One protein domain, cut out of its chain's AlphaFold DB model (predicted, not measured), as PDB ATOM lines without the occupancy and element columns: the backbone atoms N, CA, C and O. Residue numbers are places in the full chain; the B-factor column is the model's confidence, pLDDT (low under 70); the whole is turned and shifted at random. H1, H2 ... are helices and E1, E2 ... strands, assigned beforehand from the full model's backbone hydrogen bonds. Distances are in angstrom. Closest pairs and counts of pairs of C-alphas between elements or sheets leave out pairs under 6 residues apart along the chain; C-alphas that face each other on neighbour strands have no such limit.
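This is residues 7 to 88 and 114 to 127 of the 128 residues of an uncharacterized protein of Acidobacteria bacterium (UniProt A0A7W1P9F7). A long, narrow sheet is built along strand E2, with E1, E3 and E4 paired to different stretches of it, and a helical hairpin, H1 and H2, is loosely set beside it. H1 only grazes the sheet, and H2 lies beyond H1, away from the strands. The printed part has 96 residues, in the order E1, E2, H1, H2, E3, E4; the class is mixed, and the branched sheet's neighbour pairs are antiparallel. The whole is loose and flat, with a radius of gyration of the C-alphas of 16.4 A and spans of 50 by 37 by 20 A.

Find C-alpha 7 at (93.297, -18.518, 221.947), where E1, residues 7 to 12, begins. E2, residues 19 to 29, covers 32.8 A. H1, residues 39 to 58, runs 28.8 A from (98.140, -6.215, 218.037), and H2, residues 65 to 78, covers 20.4 A. E3 is residues 115 to 119; E4, residues 123 to 126, ends at (68.169, -14.547, 239.110).

Look along E2: E1 and E2, a hairpin, have N 10 and O 25 at 2.9 A. On the other side of E2, E3 has N 116 and O 28 at 3.2 A. E4 pairs with E2 residues 19 to 22, with N 125 and O 20 at 2.8 A. H1 grazes the sheet with residues 41 to 49. With residues 50 to 58 alone it touches H2, opposite ways at a steep tilt of 41 degrees; the closest C-alphas, of Glu 58 and Ala 68, are 5.1 A apart. Every O i to N i+4 pair is within hydrogen-bond range in H1, and 9 of 10 in H2.

The farthest C-alphas, of Gly 33 and Gly 62, are 51.2 A apart. Residues 89 to 113 are not printed; the gap is 25.1 A. Of the links printed whole, none is long. Residues 80 to 88 and 114 to 127 are under pLDDT 70.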
ATOM      1  N   MET A   7      94.229 -19.361 221.213       87.12
ATOM      2  CA  MET A   7      93.297 -18.518 221.947       87.12
ATOM      3  C   MET A   7      92.331 -19.419 222.705       87.12
ATOM      4  O   MET A   7      91.715 -20.311 222.126       87.12
ATOM      5  N   LEU A   8      92.214 -19.182 224.004       88.81
ATOM      6  CA  LEU A   8      91.339 -19.915 224.900       88.81
ATOM      7  C   LEU A   8      90.148 -19.045 225.239       88.81
ATOM      8  O   LEU A   8      90.309 -17.889 225.632       88.81
ATOM      9  N   TRP A   9      88.973 -19.643 225.136       88.44
ATOM     10  CA  TRP A   9      87.741 -19.085 225.649       88.44
ATOM     11  C   TRP A   9      87.247 -20.025 226.741       88.44
ATOM     12  O   TRP A   9      87.005 -21.206 226.500       88.44
ATOM     13  N   CYS A  10      87.181 -19.503 227.960       89.94
ATOM     14  CA  CYS A  10      86.584 -20.178 229.096       89.94
ATOM     15  C   CYS A  10      85.260 -19.492 229.415       89.94
ATOM     16  O   CYS A  10      85.207 -18.269 229.559       89.94
ATOM     17  N   ASP A  11      84.208 -20.287 229.488       90.75
ATOM     18  CA  ASP A  11      82.863 -19.863 229.834       90.75
ATOM     19  C   ASP A  11      82.375 -20.807 230.925       90.75
ATOM     20  O   ASP A  11      82.383 -22.028 230.736       90.75
ATOM     21  N   PHE A  12      82.077 -20.262 232.098       91.12
ATOM     22  CA  PHE A  12      81.592 -21.047 233.216       91.12
ATOM     23  C   PHE A  12      80.605 -20.246 234.056       91.12
ATOM     24  O   PHE A  12      80.685 -19.024 234.186       91.12
ATOM     25  N   GLY A  13      79.697 -20.981 234.684       93.00
ATOM     26  CA  GLY A  13      78.711 -20.451 235.604       93.00
ATOM     27  C   GLY A  13      78.626 -21.312 236.853       93.00
ATOM     28  O   GLY A  13      78.974 -22.493 236.839       93.00
ATOM     29  N   ILE A  14      78.176 -20.704 237.942       94.00
ATOM     30  CA  ILE A  14      77.901 -21.378 239.208       94.00
ATOM     31  C   ILE A  14      76.423 -21.176 239.512       94.00
ATOM     32  O   ILE A  14      75.949 -20.040 239.532       94.00
ATOM     33  N   THR A  15      75.717 -22.268 239.796       95.38
ATOM     34  CA  THR A  15      74.344 -22.219 240.300       95.38
ATOM     35  C   THR A  15      74.346 -22.546 241.782       95.38
ATOM     36  O   THR A  15      74.806 -23.615 242.185       95.38
ATOM     37  N   TYR A  16      73.835 -21.634 242.603       94.75
ATOM     38  CA  TYR A  16      73.752 -21.816 244.048       94.75
ATOM     39  C   TYR A  16      72.553 -21.058 244.627       94.75
ATOM     40  O   TYR A  16      72.324 -19.901 244.283       94.75
ATOM     41  N   LEU A  17      71.773 -21.715 245.497       94.81
ATOM     42  CA  LEU A  17      70.579 -21.155 246.158       94.81
ATOM     43  C   LEU A  17      69.562 -20.499 245.197       94.81
ATOM     44  O   LEU A  17      68.973 -19.469 245.512       94.81
ATOM     45  N   GLY A  18      69.368 -21.077 244.008       93.25
ATOM     46  CA  GLY A  18      68.452 -20.536 242.993       93.25
ATOM     47  C   GLY A  18      68.985 -19.317 242.227       93.25
ATOM     48  O   GLY A  18      68.274 -18.752 241.399       93.25
ATOM     49  N   PHE A  19      70.236 -18.917 242.460       94.00
ATOM     50  CA  PHE A  19      70.930 -17.907 241.668       94.00
ATOM     51  C   PHE A  19      71.927 -18.559 240.722       94.00
ATOM     52  O   PHE A  19      72.588 -19.533 241.083       94.00
ATOM     53  N   SER A  20      72.068 -17.974 239.536       93.44
ATOM     54  CA  SER A  20      73.022 -18.411 238.522       93.44
ATOM     55  C   SER A  20      74.037 -17.307 238.263       93.44
ATOM     56  O   SER A  20      73.688 -16.129 238.190       93.44
ATOM     57  N   THR A  21      75.301 -17.674 238.102       92.69
ATOM     58  CA  THR A  21      76.329 -16.774 237.583       92.69
ATOM     59  C   THR A  21      76.699 -17.161 236.161       92.69
ATOM     60  O   THR A  21      76.603 -18.324 235.779       92.69
ATOM     61  N   ASP A  22      77.131 -16.176 235.387       89.19
ATOM     62  CA  ASP A  22      77.712 -16.350 234.057       89.19
ATOM     63  C   ASP A  22      79.015 -15.541 234.030       89.19
ATOM     64  O   ASP A  22      79.026 -14.345 234.354       89.19
ATOM     65  N   THR A  23      80.138 -16.214 233.771       87.00
ATOM     66  CA  THR A  23      81.475 -15.618 233.728       87.00
ATOM     67  C   THR A  23      82.233 -16.121 232.509       87.00
ATOM     68  O   THR A  23      82.472 -17.315 232.340       87.00
ATOM     69  N   ARG A  24      82.716 -15.176 231.697       88.44
ATOM     70  CA  ARG A  24      83.531 -15.463 230.516       88.44
ATOM     71  C   ARG A  24      84.924 -14.867 230.642       88.44
ATOM     72  O   ARG A  24      85.103 -13.718 231.039       88.44
ATOM     73  N   HIS A  25      85.922 -15.641 230.245       88.31
ATOM     74  CA  HIS A  25      87.319 -15.238 230.241       88.31
ATOM     75  C   HIS A  25      87.984 -15.634 228.924       88.31
ATOM     76  O   HIS A  25      87.791 -16.742 228.426       88.31
ATOM     77  N   ASN A  26      88.808 -14.738 228.379       89.50
ATOM     78  CA  ASN A  26      89.625 -15.023 227.203       89.50
ATOM     79  C   ASN A  26      91.105 -14.971 227.571       89.50
ATOM     80  O   ASN A  26      91.549 -14.047 228.253       89.50
ATOM     81  N   ALA A  27      91.873 -15.945 227.089       88.62
ATOM     82  CA  ALA A  27      93.315 -15.990 227.276       88.62
ATOM     83  C   ALA A  27      94.032 -16.290 225.960       88.62
ATOM     84  O   ALA A  27      93.510 -16.989 225.094       88.62
ATOM     85  N   TYR A  28      95.251 -15.783 225.814       89.19
ATOM     86  CA  TYR A  28      96.127 -16.114 224.693       89.19
ATOM     87  C   TYR A  28      97.415 -16.750 225.207       89.19
ATOM     88  O   TYR A  28      98.061 -16.219 226.118       89.19
ATOM     89  N   MET A  29      97.796 -17.890 224.626       87.50
ATOM     90  CA  MET A  29      99.076 -18.526 224.918       87.50
ATOM     91  C   MET A  29     100.178 -17.951 224.029       87.50
ATOM     92  O   MET A  29     100.221 -18.224 222.831       87.50
ATOM     93  N   LEU A  30     101.126 -17.231 224.630       88.19
ATOM     94  CA  LEU A  30     102.248 -16.628 223.907       88.19
ATOM     95  C   LEU A  30     103.161 -17.682 223.256       88.19
ATOM     96  O   LEU A  30     103.454 -18.750 223.822       88.19
ATOM     97  N   ARG A  31     103.674 -17.350 222.072       86.12
ATOM     98  CA  ARG A  31     104.754 -18.075 221.395       86.12
ATOM     99  C   ARG A  31     106.072 -17.946 222.155       86.12
ATOM    100  O   ARG A  31     106.213 -17.187 223.113       86.12
ATOM    101  N   HIS A  32     107.061 -18.741 221.757       85.56
ATOM    102  CA  HIS A  32     108.405 -18.577 222.299       85.56
ATOM    103  C   HIS A  32     108.984 -17.228 221.850       85.56
ATOM    104  O   HIS A  32     108.822 -16.855 220.693       85.56
ATOM    105  N   GLY A  33     109.599 -16.486 222.774       86.31
ATOM    106  CA  GLY A  33     110.114 -15.135 222.516       86.31
ATOM    107  C   GLY A  33     109.051 -14.034 222.382       86.31
ATOM    108  O   GLY A  33     109.404 -12.861 222.373       86.31
ATOM    109  N   GLU A  34     107.761 -14.373 222.330       84.81
ATOM    110  CA  GLU A  34     106.678 -13.389 222.294       84.81
ATOM    111  C   GLU A  34     106.409 -12.845 223.705       84.81
ATOM    112  O   GLU A  34     106.263 -13.611 224.664       84.81
ATOM    113  N   VAL A  35     106.376 -11.515 223.832       87.00
ATOM    114  CA  VAL A  35     106.195 -10.811 225.116       87.00
ATOM    115  C   VAL A  35     104.760 -10.309 225.286       87.00
ATOM    116  O   VAL A  35     104.239 -10.301 226.397       87.00
ATOM    117  N   GLU A  36     104.095  -9.958 224.186       87.12
ATOM    118  CA  GLU A  36     102.713  -9.483 224.172       87.12
ATOM    119  C   GLU A  36     101.917 -10.163 223.054       87.12
ATOM    120  O   GLU A  36     102.499 -10.468 222.012       87.12
ATOM    121  N   PRO A  37     100.591 -10.351 223.211       89.00
ATOM    122  CA  PRO A  37      99.764 -10.901 222.145       89.00
ATOM    123  C   PRO A  37      99.767 -10.011 220.893       89.00
ATOM    124  O   PRO A  37      99.920  -8.784 221.006       89.00
ATOM    125  N   PRO A  38      99.461 -10.575 219.711       88.56
ATOM    126  CA  PRO A  38      99.389  -9.820 218.469       88.56
ATOM    127  C   PRO A  38      98.467  -8.599 218.582       88.56
ATOM    128  O   PRO A  38      97.385  -8.661 219.178       88.56
ATOM    129  N   ALA A  39      98.860  -7.489 217.951       87.06
ATOM    130  CA  ALA A  39      98.140  -6.215 218.037       87.06
ATOM    131  C   ALA A  39      96.648  -6.334 217.673       87.06
ATOM    132  O   ALA A  39      95.805  -5.702 218.312       87.06
ATOM    133  N   GLY A  40      96.310  -7.190 216.700       85.00
ATOM    134  CA  GLY A  40      94.927  -7.470 216.307       85.00
ATOM    135  C   GLY A  40      94.092  -8.127 217.411       85.00
ATOM    136  O   GLY A  40      92.952  -7.720 217.624       85.00
ATOM    137  N   LEU A  41      94.660  -9.077 218.165       85.56
ATOM    138  CA  LEU A  41      93.970  -9.723 219.291       85.56
ATOM    139  C   LEU A  41      93.736  -8.734 220.432       85.56
ATOM    140  O   LEU A  41      92.641  -8.669 220.987       85.56
ATOM    141  N   ARG A  42      94.731  -7.896 220.733       85.12
ATOM    142  CA  ARG A  42      94.600  -6.840 221.746       85.12
ATOM    143  C   ARG A  42      93.562  -5.793 221.346       85.12
ATOM    144  O   ARG A  42      92.782  -5.354 222.187       85.12
ATOM    145  N   ALA A  43      93.532  -5.394 220.074       87.50
ATOM    146  CA  ALA A  43      92.522  -4.474 219.552       87.50
ATOM    147  C   ALA A  43      91.114  -5.083 219.617       87.50
ATOM    148  O   ALA A  43      90.187  -4.417 220.076       87.50
ATOM    149  N   GLY A  44      90.973  -6.355 219.228       86.44
ATOM    150  CA  GLY A  44      89.723  -7.106 219.333       86.44
ATOM    151  C   GLY A  44      89.226  -7.197 220.774       86.44
ATOM    152  O   GLY A  44      88.077  -6.857 221.041       86.44
ATOM    153  N   LEU A  45      90.099  -7.551 221.720       88.00
ATOM    154  CA  LEU A  45      89.729  -7.613 223.130       88.00
ATOM    155  C   LEU A  45      89.300  -6.246 223.675       88.00
ATOM    156  O   LEU A  45      88.258  -6.164 224.315       88.00
ATOM    157  N   ARG A  46      90.039  -5.165 223.385       88.25
ATOM    158  CA  ARG A  46      89.635  -3.808 223.800       88.25
ATOM    159  C   ARG A  46      88.267  -3.420 223.238       88.25
ATOM    160  O   ARG A  46      87.464  -2.819 223.947       88.25
ATOM    161  N   ALA A  47      87.982  -3.776 221.984       89.31
ATOM    162  CA  ALA A  47      86.672  -3.541 221.385       89.31
ATOM    163  C   ALA A  47      85.566  -4.347 222.093       89.31
ATOM    164  O   ALA A  47      84.499  -3.799 222.368       89.31
ATOM    165  N   SER A  48      85.831  -5.610 222.436       88.56
ATOM    166  CA  SER A  48      84.905  -6.464 223.191       88.56
ATOM    167  C   SER A  48      84.672  -5.970 224.620       88.56
ATOM    168  O   SER A  48      83.543  -5.999 225.098       88.56
ATOM    169  N   MET A  49      85.709  -5.487 225.308       89.62
ATOM    170  CA  MET A  49      85.593  -4.862 226.633       89.62
ATOM    171  C   MET A  49      84.699  -3.623 226.577       89.62
ATOM    172  O   MET A  49      83.706  -3.548 227.290       89.62
ATOM    173  N   ARG A  50      84.966  -2.718 225.628       91.50
ATOM    174  CA  ARG A  50      84.140  -1.522 225.425       91.50
ATOM    175  C   ARG A  50      82.676  -1.866 225.145       91.50
ATOM    176  O   ARG A  50      81.787  -1.159 225.609       91.50
ATOM    177  N   LEU A  51      82.405  -2.922 224.372       91.62
ATOM    178  CA  LEU A  51      81.031  -3.364 224.129       91.62
ATOM    179  C   LEU A  51      80.354  -3.828 225.426       91.62
ATOM    180  O   LEU A  51      79.204  -3.473 225.655       91.62
ATOM    181  N   GLN A  52      81.065  -4.562 226.283       91.44
ATOM    182  CA  GLN A  52      80.536  -5.003 227.576       91.44
ATOM    183  C   GLN A  52      80.220  -3.828 228.504       91.44
ATOM    184  O   GLN A  52      79.151  -3.823 229.116       91.44
ATOM    185  N   ASP A  53      81.083  -2.811 228.548       93.56
ATOM    186  CA  ASP A  53      80.839  -1.585 229.320       93.56
ATOM    187  C   ASP A  53      79.595  -0.844 228.816       93.56
ATOM    188  O   ASP A  53      78.753  -0.408 229.600       93.56
ATOM    189  N   ILE A  54      79.436  -0.744 227.492       95.00
ATOM    190  CA  ILE A  54      78.250  -0.141 226.874       95.00
ATOM    191  C   ILE A  54      76.992  -0.930 227.252       95.00
ATOM    192  O   ILE A  54      76.011  -0.341 227.700       95.00
ATOM    193  N   THR A  55      77.013  -2.257 227.106       94.19
ATOM    194  CA  THR A  55      75.866  -3.110 227.435       94.19
ATOM    195  C   THR A  55      75.522  -3.047 228.923       94.19
ATOM    196  O   THR A  55      74.343  -3.016 229.272       94.19
ATOM    197  N   LEU A  56      76.525  -2.971 229.807       92.62
ATOM    198  CA  LEU A  56      76.316  -2.717 231.233       92.62
ATOM    199  C   LEU A  56      75.592  -1.390 231.454       92.62
ATOM    200  O   LEU A  56      74.571  -1.361 232.131       92.62
ATOM    201  N   ALA A  57      76.097  -0.314 230.854       95.12
ATOM    202  CA  ALA A  57      75.550   1.022 231.035       95.12
ATOM    203  C   ALA A  57      74.111   1.164 230.506       95.12
ATOM    204  O   ALA A  57      73.354   1.984 231.026       95.12
ATOM    205  N   GLU A  58      73.718   0.389 229.488       95.44
ATOM    206  CA  GLU A  58      72.346   0.396 228.956       95.44
ATOM    207  C   GLU A  58      71.372  -0.520 229.701       95.44
ATOM    208  O   GLU A  58      70.161  -0.288 229.631       95.44
ATOM    209  N   SER A  59      71.885  -1.507 230.439       92.38
ATOM    210  CA  SER A  59      71.104  -2.440 231.257       92.38
ATOM    211  C   SER A  59      70.599  -1.747 232.527       92.38
ATOM    212  O   SER A  59      71.182  -1.874 233.601       92.38
ATOM    213  N   LYS A  60      69.520  -0.974 232.386       92.81
ATOM    214  CA  LYS A  60      68.881  -0.201 233.462       92.81
ATOM    215  C   LYS A  60      67.485  -0.736 233.762       92.81
ATOM    216  O   LYS A  60      66.780  -1.171 232.852       92.81
ATOM    217  N   ALA A  61      67.074  -0.648 235.025       94.19
ATOM    218  CA  ALA A  61      65.714  -0.981 235.434       94.19
ATOM    219  C   ALA A  61      64.680  -0.143 234.659       94.19
ATOM    220  O   ALA A  61      64.925   1.021 234.339       94.19
ATOM    221  N   GLY A  62      63.535  -0.753 234.344       93.62
ATOM    222  CA  GLY A  62      62.447  -0.105 233.604       93.62
ATOM    223  C   GLY A  62      62.628  -0.039 232.082       93.62
ATOM    224  O   GLY A  62      61.737   0.457 231.402       93.62
ATOM    225  N   ARG A  63      63.737  -0.545 231.522       92.50
ATOM    226  CA  ARG A  63      63.920  -0.689 230.067       92.50
ATOM    227  C   ARG A  63      63.670  -2.115 229.609       92.50
ATOM    228  O   ARG A  63      64.001  -3.064 230.318       92.50
ATOM    229  N   THR A  64      63.167  -2.264 228.386       95.88
ATOM    230  CA  THR A  64      63.133  -3.576 227.739       95.88
ATOM    231  C   THR A  64      64.536  -3.984 227.282       95.88
ATOM    232  O   THR A  64      65.406  -3.142 227.028       95.88
ATOM    233  N   GLY A  65      64.760  -5.291 227.126       93.31
ATOM    234  CA  GLY A  65      66.013  -5.803 226.565       93.31
ATOM    235  C   GLY A  65      66.281  -5.288 225.145       93.31
ATOM    236  O   GLY A  65      67.424  -4.982 224.809       93.31
ATOM    237  N   ASN A  66      65.233  -5.113 224.336       96.44
ATOM    238  CA  ASN A  66      65.346  -4.619 222.962       96.44
ATOM    239  C   ASN A  66      65.787  -3.151 222.906       96.44
ATOM    240  O   ASN A  66      66.629  -2.799 222.075       96.44
ATOM    241  N   ASP A  67      65.288  -2.311 223.816       96.31
ATOM    242  CA  ASP A  67      65.713  -0.909 223.911       96.31
ATOM    243  C   ASP A  67      67.184  -0.815 224.320       96.31
ATOM    244  O   ASP A  67      67.973  -0.104 223.690       96.31
ATOM    245  N   ALA A  68      67.578  -1.588 225.339       95.69
ATOM    246  CA  ALA A  68      68.960  -1.645 225.804       95.69
ATOM    247  C   ALA A  68      69.912  -2.163 224.709       95.69
ATOM    248  O   ALA A  68      70.997  -1.603 224.513       95.69
ATOM    249  N   LEU A  69      69.502  -3.185 223.952       95.38
ATOM    250  CA  LEU A  69      70.262  -3.723 222.823       95.38
ATOM    251  C   LEU A  69      70.417  -2.682 221.707       95.38
ATOM    252  O   LEU A  69      71.532  -2.438 221.239       95.38
ATOM    253  N   THR A  70      69.321  -2.036 221.312       96.75
ATOM    254  CA  THR A  70      69.310  -1.015 220.254       96.75
ATOM    255  C   THR A  70      70.225   0.156 220.612       96.75
ATOM    256  O   THR A  70      71.091   0.539 219.816       96.75
ATOM    257  N   ALA A  71      70.114   0.673 221.838       96.00
ATOM    258  CA  ALA A  71      70.974   1.740 222.344       96.00
ATOM    259  C   ALA A  71      72.454   1.317 222.397       96.00
ATOM    260  O   ALA A  71      73.336   2.074 221.975       96.00
ATOM    261  N   SER A  72      72.730   0.086 222.842       96.12
ATOM    262  CA  SER A  72      74.090  -0.457 222.913       96.12
ATOM    263  C   SER A  72      74.743  -0.530 221.532       96.12
ATOM    264  O   SER A  72      75.869  -0.065 221.342       96.12
ATOM    265  N   LEU A  73      74.023  -1.055 220.535       94.81
ATOM    266  CA  LEU A  73      74.512  -1.166 219.160       94.81
ATOM    267  C   LEU A  73      74.766   0.206 218.529       94.81
ATOM    268  O   LEU A  73      75.790   0.394 217.863       94.81
ATOM    269  N   ALA A  74      73.880   1.178 218.768       95.31
ATOM    270  CA  ALA A  74      74.063   2.547 218.297       95.31
ATOM    271  C   ALA A  74      75.349   3.177 218.865       95.31
ATOM    272  O   ALA A  74      76.139   3.760 218.119       95.31
ATOM    273  N   LYS A  75      75.615   3.005 220.168       94.44
ATOM    274  CA  LYS A  75      76.839   3.502 220.824       94.44
ATOM    275  C   LYS A  75      78.102   2.765 220.371       94.44
ATOM    276  O   LYS A  75      79.136   3.397 220.134       94.44
ATOM    277  N   ALA A  76      78.027   1.446 220.206       92.75
ATOM    278  CA  ALA A  76      79.158   0.633 219.771       92.75
ATOM    279  C   ALA A  76      79.635   1.035 218.365       92.75
ATOM    280  O   ALA A  76      80.836   1.235 218.153       92.75
ATOM    281  N   ARG A  77      78.692   1.239 217.429       90.31
ATOM    282  CA  ARG A  77      78.969   1.629 216.035       90.31
ATOM    283  C   ARG A  77      79.711   2.961 215.914       90.31
ATOM    284  O   ARG A  77      80.634   3.043 215.113       90.31
ATOM    285  N   LYS A  78      79.380   3.958 216.745       87.31
ATOM    286  CA  LYS A  78      80.026   5.288 216.724       87.31
ATOM    287  C   LYS A  78      81.532   5.262 216.996       87.31
ATOM    288  O   LYS A  78      82.233   6.161 216.561       87.31
ATOM    289  N   GLY A  79      82.034   4.251 217.706       72.88
ATOM    290  CA  GLY A  79      83.469   4.123 217.998       72.88
ATOM    291  C   GLY A  79      84.088   2.854 217.428       72.88
ATOM    292  O   GLY A  79      85.012   2.314 218.030       72.88
ATOM    293  N   ARG A  80      83.527   2.308 216.342       66.19
ATOM    294  CA  ARG A  80      84.059   1.100 215.711       66.19
ATOM    295  C   ARG A  80      85.428   1.430 215.089       66.19
ATOM    296  O   ARG A  80      85.461   2.218 214.146       66.19
ATOM    297  N   PRO A  81      86.542   0.839 215.564       60.44
ATOM    298  CA  PRO A  81      87.814   0.971 214.864       60.44
ATOM    299  C   PRO A  81      87.682   0.364 213.458       60.44
ATOM    300  O   PRO A  81      86.879  -0.551 213.247       60.44
ATOM    301  N   GLY A  82      88.427   0.902 212.486       59.03
ATOM    302  CA  GLY A  82      88.375   0.473 211.083       59.03
ATOM    303  C   GLY A  82      88.458  -1.051 210.925       59.03
ATOM    304  O   GLY A  82      89.002  -1.744 211.784       59.03
ATOM    305  N   ARG A  83      87.888  -1.602 209.842       54.50
ATOM    306  CA  ARG A  83      87.888  -3.054 209.569       54.50
ATOM    307  C   ARG A  83      89.326  -3.595 209.583       54.50
ATOM    308  O   ARG A  83      90.027  -3.526 208.579       54.50
ATOM    309  N   HIS A  84      89.753  -4.172 210.706       54.75
ATOM    310  CA  HIS A  84      90.981  -4.952 210.754       54.75
ATOM    311  C   HIS A  84      90.773  -6.188 209.879       54.75
ATOM    312  O   HIS A  84      89.835  -6.961 210.090       54.75
ATOM    313  N   ARG A  85      91.618  -6.351 208.859       42.25
ATOM    314  CA  ARG A  85      91.630  -7.539 208.006       42.25
ATOM    315  C   ARG A  85      92.085  -8.706 208.880       42.25
ATOM    316  O   ARG A  85      93.278  -8.880 209.107       42.25
ATOM    317  N   VAL A  86      91.136  -9.466 209.425       45.66
ATOM    318  CA  VAL A  86      91.436 -10.758 210.044       45.66
ATOM    319  C   VAL A  86      91.971 -11.627 208.913       45.66
ATOM    320  O   VAL A  86      91.225 -12.012 208.013       45.66
ATOM    321  N   LEU A  87      93.284 -11.849 208.885       34.31
ATOM    322  CA  LEU A  87      93.861 -12.883 208.039       34.31
ATOM    323  C   LEU A  87      93.241 -14.195 208.518       34.31
ATOM    324  O   LEU A  87      93.476 -14.600 209.654       34.31
ATOM    325  N   ALA A  88      92.388 -14.795 207.683       35.31
ATOM    326  CA  ALA A  88      91.833 -16.116 207.934       35.31
ATOM    327  C   ALA A  88      92.971 -17.057 208.351       35.31
ATOM    328  O   ALA A  88      94.035 -17.064 207.720       35.31
ATOM    329  N   ARG A 114     103.575 -18.762 230.193       51.19
ATOM    330  CA  ARG A 114     103.130 -17.375 230.307       51.19
ATOM    331  C   ARG A 114     101.782 -17.249 229.614       51.19
ATOM    332  O   ARG A 114     101.690 -17.453 228.404       51.19
ATOM    333  N   PHE A 115     100.763 -16.957 230.409       45.56
ATOM    334  CA  PHE A 115      99.420 -16.668 229.944       45.56
ATOM    335  C   PHE A 115      99.215 -15.164 229.931       45.56
ATOM    336  O   PHE A 115      99.624 -14.472 230.862       45.56
ATOM    337  N   TRP A 116      98.552 -14.679 228.889       40.31
ATOM    338  CA  TRP A 116      97.961 -13.356 228.917       40.31
ATOM    339  C   TRP A 116      96.449 -13.519 229.071       40.31
ATOM    340  O   TRP A 116      95.800 -14.103 228.202       40.31
ATOM    341  N   THR A 117      95.926 -13.080 230.212       45.41
ATOM    342  CA  THR A 117      94.554 -13.315 230.685       45.41
ATOM    343  C   THR A 117      93.824 -11.994 230.873       45.41
ATOM    344  O   THR A 117      94.413 -11.038 231.383       45.41
ATOM    345  N   TYR A 118      92.539 -11.943 230.530       47.81
ATOM    346  CA  TYR A 118      91.665 -10.824 230.872       47.81
ATOM    347  C   TYR A 118      90.271 -11.311 231.299       47.81
ATOM    348  O   TYR A 118      89.592 -12.017 230.550       47.81
ATOM    349  N   THR A 119      89.850 -10.911 232.505       40.62
ATOM    350  CA  THR A 119      88.572 -11.299 233.124       40.62
ATOM    351  C   THR A 119      87.476 -10.313 232.764       40.62
ATOM    352  O   THR A 119      87.579  -9.134 233.095       40.62
ATOM    353  N   ALA A 120      86.401 -10.801 232.146       43.78
ATOM    354  CA  ALA A 120      85.139 -10.080 232.121       43.78
ATOM    355  C   ALA A 120      84.294 -10.488 233.338       43.78
ATOM    356  O   ALA A 120      84.089 -11.668 233.606       43.78
ATOM    357  N   SER A 121      83.871  -9.480 234.098       39.09
ATOM    358  CA  SER A 121      83.210  -9.572 235.403       39.09
ATOM    359  C   SER A 121      81.917 -10.396 235.402       39.09
ATOM    360  O   SER A 121      81.010 -10.150 234.609       39.09
ATOM    361  N   THR A 122      81.820 -11.278 236.398       32.50
ATOM    362  CA  THR A 122      80.650 -12.032 236.867       32.50
ATOM    363  C   THR A 122      79.404 -11.156 237.038       32.50
ATOM    364  O   THR A 122      79.495 -10.041 237.561       32.50
ATOM    365  N   ARG A 123      78.223 -11.673 236.666       40.22
ATOM    366  CA  ARG A 123      76.924 -11.160 237.141       40.22
ATOM    367  C   ARG A 123      76.041 -12.290 237.655       40.22
ATOM    368  O   ARG A 123      75.951 -13.343 237.034       40.22
ATOM    369  N   LEU A 124      75.391 -12.021 238.786       26.50
ATOM    370  CA  LEU A 124      74.285 -12.800 239.332       26.50
ATOM    371  C   LEU A 124      73.058 -12.570 238.438       26.50
ATOM    372  O   LEU A 124      72.558 -11.448 238.348       26.50
ATOM    373  N   ILE A 125      72.580 -13.613 237.776       32.97
ATOM    374  CA  ILE A 125      71.287 -13.638 237.100       32.97
ATOM    375  C   ILE A 125      70.356 -14.458 237.994       32.97
ATOM    376  O   ILE A 125      70.629 -15.614 238.322       32.97
ATOM    377  N   ARG A 126      69.257 -13.841 238.432       23.09
ATOM    378  CA  ARG A 126      68.169 -14.547 239.110       23.09
ATOM    379  C   ARG A 126      67.455 -15.385 238.052       23.09
ATOM    380  O   ARG A 126      66.871 -14.815 237.132       23.09
ATOM    381  N   ALA A 127      67.561 -16.706 238.151       24.97
ATOM    382  CA  ALA A 127      66.751 -17.604 237.343       24.97
ATOM    383  C   ALA A 127      65.296 -17.479 237.822       24.97
ATOM    384  O   ALA A 127      65.042 -17.524 239.028       24.97
TER     385      ALA A 127